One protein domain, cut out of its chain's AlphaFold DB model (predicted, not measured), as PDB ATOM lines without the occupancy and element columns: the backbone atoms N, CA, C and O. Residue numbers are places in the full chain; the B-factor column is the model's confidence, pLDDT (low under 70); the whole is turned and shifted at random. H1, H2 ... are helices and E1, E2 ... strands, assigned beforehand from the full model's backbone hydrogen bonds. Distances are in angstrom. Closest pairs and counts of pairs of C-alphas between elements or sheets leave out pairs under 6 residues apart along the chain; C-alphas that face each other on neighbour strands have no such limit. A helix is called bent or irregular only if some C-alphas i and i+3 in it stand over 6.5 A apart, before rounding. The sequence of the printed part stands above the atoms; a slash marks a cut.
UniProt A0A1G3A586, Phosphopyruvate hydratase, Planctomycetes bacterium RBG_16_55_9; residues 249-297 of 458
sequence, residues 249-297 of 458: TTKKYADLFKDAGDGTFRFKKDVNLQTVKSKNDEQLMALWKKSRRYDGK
ATOM      1  N   THR A 249       0.910 -19.211 -37.393       95.75
ATOM      2  CA  THR A 249       1.373 -18.024 -36.653       95.75
ATOM      3  C   THR A 249       2.826 -18.155 -36.202       95.75
ATOM      4  O   THR A 249       3.612 -17.223 -36.386       95.75
ATOM      5  N   THR A 250       3.213 -19.304 -35.637       95.69
ATOM      6  CA  THR A 250       4.606 -19.532 -35.204       95.69
ATOM      7  C   THR A 250       5.580 -19.602 -36.377       95.69
ATOM      8  O   THR A 250       6.716 -19.159 -36.238       95.69
ATOM      9  N   LYS A 251       5.133 -20.079 -37.548       95.56
ATOM     10  CA  LYS A 251       5.938 -20.086 -38.779       95.56
ATOM     11  C   LYS A 251       6.098 -18.676 -39.353       95.56
ATOM     12  O   LYS A 251       7.206 -18.270 -39.687       95.56
ATOM     13  N   LYS A 252       5.000 -17.917 -39.436       97.12
ATOM     14  CA  LYS A 252       4.958 -16.556 -39.995       97.12
ATOM     15  C   LYS A 252       5.793 -15.556 -39.191       97.12
ATOM     16  O   LYS A 252       6.390 -14.662 -39.782       97.12
ATOM     17  N   TYR A 253       5.841 -15.708 -37.867       97.00
ATOM     18  CA  TYR A 253       6.557 -14.808 -36.955       97.00
ATOM     19  C   TYR A 253       7.614 -15.542 -36.123       97.00
ATOM     20  O   TYR A 253       7.712 -15.336 -34.911       97.00
ATOM     21  N   ALA A 254       8.388 -16.426 -36.758       95.94
ATOM     22  CA  ALA A 254       9.396 -17.255 -36.090       95.94
ATOM     23  C   ALA A 254      10.418 -16.436 -35.274       95.94
ATOM     24  O   ALA A 254      10.937 -16.902 -34.261       95.94
ATOM     25  N   ASP A 255      10.664 -15.180 -35.655       96.00
ATOM     26  CA  ASP A 255      11.524 -14.241 -34.938       96.00
ATOM     27  C   ASP A 255      11.022 -13.895 -33.526       96.00
ATOM     28  O   ASP A 255      11.837 -13.532 -32.677       96.00
ATOM     29  N   LEU A 256       9.726 -14.056 -33.241       97.31
ATOM     30  CA  LEU A 256       9.117 -13.751 -31.940       97.31
ATOM     31  C   LEU A 256       9.140 -14.929 -30.956       97.31
ATOM     32  O   LEU A 256       8.878 -14.747 -29.762       97.31
ATOM     33  N   PHE A 257       9.453 -16.133 -31.433       97.25
ATOM     34  CA  PHE A 257       9.357 -17.359 -30.649       97.25
ATOM     35  C   PHE A 257      10.731 -17.975 -30.380       97.25
ATOM     36  O   PHE A 257      11.665 -17.870 -31.172       97.25
ATOM     37  N   LYS A 258      10.857 -18.613 -29.221       96.00
ATOM     38  CA  LYS A 258      11.971 -19.477 -28.851       96.00
ATOM     39  C   LYS A 258      11.464 -20.916 -28.841       96.00
ATOM     40  O   LYS A 258      10.435 -21.179 -28.220       96.00
ATOM     41  N   ASP A 259      12.203 -21.815 -29.480       92.94
ATOM     42  CA  ASP A 259      12.020 -23.260 -29.334       92.94
ATOM     43  C   ASP A 259      12.353 -23.685 -27.893       92.94
ATOM     44  O   ASP A 259      13.400 -23.310 -27.344       92.94
ATOM     45  N   ALA A 260      11.428 -24.393 -27.250       88.19
ATOM     46  CA  ALA A 260      11.594 -24.885 -25.890       88.19
ATOM     47  C   ALA A 260      12.393 -26.201 -25.815       88.19
ATOM     48  O   ALA A 260      12.800 -26.576 -24.719       88.19
ATOM     49  N   GLY A 261      12.670 -26.856 -26.948       84.25
ATOM     50  CA  GLY A 261      13.400 -28.128 -27.028       84.25
ATOM     51  C   GLY A 261      12.523 -29.368 -26.829       84.25
ATOM     52  O   GLY A 261      12.983 -30.482 -27.037       84.25
ATOM     53  N   ASP A 262      11.250 -29.177 -26.486       82.44
ATOM     54  CA  ASP A 262      10.192 -30.198 -26.429       82.44
ATOM     55  C   ASP A 262       9.293 -30.145 -27.684       82.44
ATOM     56  O   ASP A 262       8.209 -30.728 -27.745       82.44
ATOM     57  N   GLY A 263       9.741 -29.386 -28.692       85.19
ATOM     58  CA  GLY A 263       9.035 -29.123 -29.933       85.19
ATOM     59  C   GLY A 263       7.881 -28.118 -29.807       85.19
ATOM     60  O   GLY A 263       7.186 -27.852 -30.794       85.19
ATOM     61  N   THR A 264       7.663 -27.535 -28.634       92.00
ATOM     62  CA  THR A 264       6.761 -26.400 -28.441       92.00
ATOM     63  C   THR A 264       7.544 -25.085 -28.421       92.00
ATOM     64  O   THR A 264       8.772 -25.041 -28.334       92.00
ATOM     65  N   PHE A 265       6.827 -23.970 -28.503       94.94
ATOM     66  CA  PHE A 265       7.398 -22.630 -28.524       94.94
ATOM     67  C   PHE A 265       7.030 -21.841 -27.271       94.94
ATOM     68  O   PHE A 265       6.007 -22.076 -26.627       94.94
ATOM     69  N   ARG A 266       7.855 -20.853 -26.934       95.88
ATOM     70  CA  ARG A 266       7.534 -19.774 -25.987       95.88
ATOM     71  C   ARG A 266       7.802 -18.438 -26.672       95.88
ATOM     72  O   ARG A 266       8.693 -18.350 -27.512       95.88
ATOM     73  N   PHE A 267       7.094 -17.372 -26.306       97.06
ATOM     74  CA  PHE A 267       7.524 -16.031 -26.725       97.06
ATOM     75  C   PHE A 267       8.919 -15.725 -26.167       97.06
ATOM     76  O   PHE A 267       9.202 -16.020 -25.000       97.06
ATOM     77  N   LYS A 268       9.792 -15.106 -26.974       96.25
ATOM     78  CA  LYS A 268      11.091 -14.631 -26.478       96.25
ATOM     79  C   LYS A 268      10.889 -13.557 -25.400       96.25
ATOM     80  O   LYS A 268       9.872 -12.860 -25.369       96.25
ATOM     81  N   LYS A 269      11.854 -13.442 -24.481       92.38
ATOM     82  CA  LYS A 269      11.755 -12.560 -23.301       92.38
ATOM     83  C   LYS A 269      11.672 -11.070 -23.658       92.38
ATOM     84  O   LYS A 269      11.100 -10.305 -22.894       92.38
ATOM     85  N   ASP A 270      12.241 -10.682 -24.792       93.56
ATOM     86  CA  ASP A 270      12.307  -9.320 -25.327       93.56
ATOM     87  C   ASP A 270      11.057  -8.903 -26.121       93.56
ATOM     88  O   ASP A 270      10.828  -7.710 -26.339       93.56
ATOM     89  N   VAL A 271      10.202  -9.856 -26.511       95.44
ATOM     90  CA  VAL A 271       8.920  -9.546 -27.153       95.44
ATOM     91  C   VAL A 271       8.008  -8.865 -26.139       95.44
ATOM     92  O   VAL A 271       7.853  -9.334 -25.014       95.44
ATOM     93  N   ASN A 272       7.370  -7.768 -26.549       95.31
ATOM     94  CA  ASN A 272       6.424  -7.010 -25.736       95.31
ATOM     95  C   ASN A 272       5.128  -6.714 -26.508       95.31
ATOM     96  O   ASN A 272       5.030  -6.936 -27.716       95.31
ATOM     97  N   LEU A 273       4.124  -6.177 -25.808       95.88
ATOM     98  CA  LEU A 273       2.801  -5.913 -26.379       95.88
ATOM     99  C   LEU A 273       2.836  -4.980 -27.601       95.88
ATOM    100  O   LEU A 273       2.026  -5.162 -28.506       95.88
ATOM    101  N   GLN A 274       3.732  -3.987 -27.645       96.50
ATOM    102  CA  GLN A 274       3.818  -3.084 -28.797       96.50
ATOM    103  C   GLN A 274       4.375  -3.796 -30.027       96.50
ATOM    104  O   GLN A 274       3.804  -3.655 -31.110       96.50
ATOM    105  N   THR A 275       5.409  -4.625 -29.852       95.94
ATOM    106  CA  THR A 275       5.951  -5.468 -30.926       95.94
ATOM    107  C   THR A 275       4.852  -6.331 -31.537       95.94
ATOM    108  O   THR A 275       4.698  -6.349 -32.754       95.94
ATOM    109  N   VAL A 276       4.032  -6.980 -30.706       96.56
ATOM    110  CA  VAL A 276       2.930  -7.827 -31.187       96.56
ATOM    111  C   VAL A 276       1.835  -7.002 -31.873       96.56
ATOM    112  O   VAL A 276       1.421  -7.345 -32.979       96.56
ATOM    113  N   LYS A 277       1.411  -5.874 -31.281       96.25
ATOM    114  CA  LYS A 277       0.399  -4.978 -31.875       96.25
ATOM    115  C   LYS A 277       0.816  -4.448 -33.247       96.25
ATOM    116  O   LYS A 277      -0.028  -4.345 -34.129       96.25
ATOM    117  N   SER A 278       2.103  -4.155 -33.439       96.56
ATOM    118  CA  SER A 278       2.625  -3.637 -34.711       96.56
ATOM    119  C   SER A 278       2.443  -4.598 -35.890       96.56
ATOM    120  O   SER A 278       2.402  -4.157 -37.035       96.56
ATOM    121  N   LYS A 279       2.294  -5.905 -35.626       96.44
ATOM    122  CA  LYS A 279       2.066  -6.917 -36.666       96.44
ATOM    123  C   LYS A 279       0.628  -6.922 -37.197       96.44
ATOM    124  O   LYS A 279       0.394  -7.530 -38.234       96.44
ATOM    125  N   ASN A 280      -0.306  -6.252 -36.509       95.88
ATOM    126  CA  ASN A 280      -1.725  -6.155 -36.871       95.88
ATOM    127  C   ASN A 280      -2.366  -7.515 -37.226       95.88
ATOM    128  O   ASN A 280      -3.063  -7.653 -38.228       95.88
ATOM    129  N   ASP A 281      -2.078  -8.533 -36.413       97.19
ATOM    130  CA  ASP A 281      -2.493  -9.917 -36.638       97.19
ATOM    131  C   ASP A 281      -3.281 -10.424 -35.426       97.19
ATOM    132  O   ASP A 281      -2.757 -10.507 -34.309       97.19
ATOM    133  N   GLU A 282      -4.565 -10.715 -35.632       96.62
ATOM    134  CA  GLU A 282      -5.476 -11.093 -34.550       96.62
ATOM    135  C   GLU A 282      -5.094 -12.425 -33.899       96.62
ATOM    136  O   GLU A 282      -5.190 -12.554 -32.675       96.62
ATOM    137  N   GLN A 283      -4.606 -13.393 -34.682       96.19
ATOM    138  CA  GLN A 283      -4.213 -14.707 -34.169       96.19
ATOM    139  C   GLN A 283      -2.962 -14.590 -33.297       96.19
ATOM    140  O   GLN A 283      -2.924 -15.136 -32.191       96.19
ATOM    141  N   LEU A 284      -1.967 -13.820 -33.746       97.38
ATOM    142  CA  LEU A 284      -0.776 -13.536 -32.948       97.38
ATOM    143  C   LEU A 284      -1.131 -12.778 -31.657       97.38
ATOM    144  O   LEU A 284      -0.631 -13.113 -30.581       97.38
ATOM    145  N   MET A 285      -2.021 -11.784 -31.737       97.56
ATOM    146  CA  MET A 285      -2.491 -11.031 -30.570       97.56
ATOM    147  C   MET A 285      -3.254 -11.909 -29.570       97.56
ATOM    148  O   MET A 285      -3.077 -11.745 -28.359       97.56
ATOM    149  N   ALA A 286      -4.092 -12.834 -30.043       95.81
ATOM    150  CA  ALA A 286      -4.805 -13.784 -29.193       95.81
ATOM    151  C   ALA A 286      -3.832 -14.740 -28.488       95.81
ATOM    152  O   ALA A 286      -3.926 -14.929 -27.273       95.81
ATOM    153  N   LEU A 287      -2.852 -15.270 -29.225       95.94
ATOM    154  CA  LEU A 287      -1.810 -16.140 -28.686       95.94
ATOM    155  C   LEU A 287      -0.966 -15.424 -27.624       95.94
ATOM    156  O   LEU A 287      -0.741 -15.966 -26.541       95.94
ATOM    157  N   TRP A 288      -0.574 -14.174 -27.891       96.75
ATOM    158  CA  TRP A 288       0.119 -13.324 -26.926       96.75
ATOM    159  C   TRP A 288      -0.701 -13.130 -25.651       96.75
ATOM    160  O   TRP A 288      -0.208 -13.421 -24.563       96.75
ATOM    161  N   LYS A 289      -1.965 -12.697 -25.767       96.12
ATOM    162  CA  LYS A 289      -2.850 -12.491 -24.607       96.12
ATOM    163  C   LYS A 289      -2.995 -13.765 -23.774       96.12
ATOM    164  O   LYS A 289      -2.863 -13.686 -22.556       96.12
ATOM    165  N   LYS A 290      -3.214 -14.916 -24.421       95.62
ATOM    166  CA  LYS A 290      -3.314 -16.219 -23.748       95.62
ATOM    167  C   LYS A 290      -2.034 -16.531 -22.970       95.62
ATOM    168  O   LYS A 290      -2.087 -16.680 -21.758       95.62
ATOM    169  N   SER A 291      -0.877 -16.474 -23.634       95.81
ATOM    170  CA  SER A 291       0.435 -16.799 -23.046       95.81
ATOM    171  C   SER A 291       0.879 -15.915 -21.875       95.81
ATOM    172  O   SER A 291       1.868 -16.224 -21.214       95.81
ATOM    173  N   ARG A 292       0.186 -14.797 -21.627       95.12
ATOM    174  CA  ARG A 292       0.473 -13.863 -20.529       95.12
ATOM    175  C   ARG A 292      -0.529 -13.953 -19.378       95.12
ATOM    176  O   ARG A 292      -0.298 -13.328 -18.347       95.12
ATOM    177  N   ARG A 293      -1.608 -14.733 -19.511       94.69
ATOM    178  CA  ARG A 293      -2.554 -14.986 -18.414       94.69
ATOM    179  C   ARG A 293      -1.832 -15.649 -17.241       94.69
ATOM    180  O   ARG A 293      -1.107 -16.621 -17.442       94.69
ATOM    181  N   TYR A 294      -2.034 -15.122 -16.031       93.94
ATOM    182  CA  TYR A 294      -1.404 -15.615 -14.796       93.94
ATOM    183  C   TYR A 294       0.119 -15.787 -14.926       93.94
ATOM    184  O   TYR A 294       0.667 -16.834 -14.585       93.94
ATOM    185  N   ASP A 295       0.803 -14.797 -15.505       92.31
ATOM    186  CA  ASP A 295       2.240 -14.855 -15.813       92.31
ATOM    187  C   ASP A 295       2.635 -16.061 -16.685       92.31
ATOM    188  O   ASP A 295       3.718 -16.632 -16.548       92.31
ATOM    189  N   GLY A 296       1.733 -16.469 -17.579       92.75
ATOM    190  CA  GLY A 296       1.895 -17.620 -18.467       92.75
ATOM    191  C   GLY A 296       1.591 -18.974 -17.831       92.75
ATOM    192  O   GLY A 296       1.879 -20.001 -18.448       92.75
ATOM    193  N   LYS A 297       1.015 -18.976 -16.623       93.81
ATOM    194  CA  LYS A 297       0.623 -20.172 -15.859       93.81
ATOM    195  C   LYS A 297      -0.882 -20.446 -15.888       93.81
ATOM    196  O   LYS A 297      -1.347 -21.285 -15.127       93.81
TER     197      LYS A 297
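This is residues 249 to 297 of the 458 residues of the protein "Phosphopyruvate hydratase" of Planctomycetes bacterium RBG_16_55_9 (UniProt A0A1G3A586). One long helix, H3, has the short helix H2 folded back side by side with part of it, and a small two-stranded hairpin, E1 and E2, lies on another side with its turn pointing away from H2. The one-turn helix H1, where the printed part begins, comes near the first turns of H3. The printed part has 49 residues in the order H1, E1, E2, H2, H3, with an antiparallel sheet E1 - E2; the class is mostly helix. It is compact, with a radius of gyration of the C-alphas of 10.4 A, and spans 29 by 26 by 18 A.

Start at H1, residues 249 to 252; it is close but not clearly touching H3, residues 282 to 296, the closest C-alphas being those of Thr 249 and Leu 284, 6.2 A apart. Go on to E1, residues 257 to 259, and E2, residues 265 to 267, a hairpin of antiparallel strands at 143 degrees; there N 258 and O 266 are within hydrogen-bond range at 2.8 A. Next find H2, residues 273 to 278, which touches residues 284 to 288 of H3 alone, closest at the C-alphas of Val 276 and Met 285, 6.3 A. These two make a helical hairpin, opposite ways at a shallow tilt of 3 degrees. E1 is apart from H2 and H3. Every O i to N i+4 pair is within hydrogen-bond range in H2 and 8 of 11 are in H3; H1 is too short for such a pair.

Find C-alpha 249 at (1.373, -18.024, -36.653), where H1 begins, 5.1 A long. E1 measures 6.6 A, E2 6.8 A and H2 8.6 A. From C-alpha 282 at (-5.476, -11.093, -34.550), H3 runs 18.9 A to C-alpha 296 at (1.895, -17.620, -18.467); it is irregular, with C-alphas 291 and 294 8.5 A apart.

The two C-alphas farthest apart are those of Asp 262 and Ser 278, 28.8 A. The printed part has no cut, and the four links are tight. The mean pLDDT of the printed part is 94.8, and no printed residue is under 70.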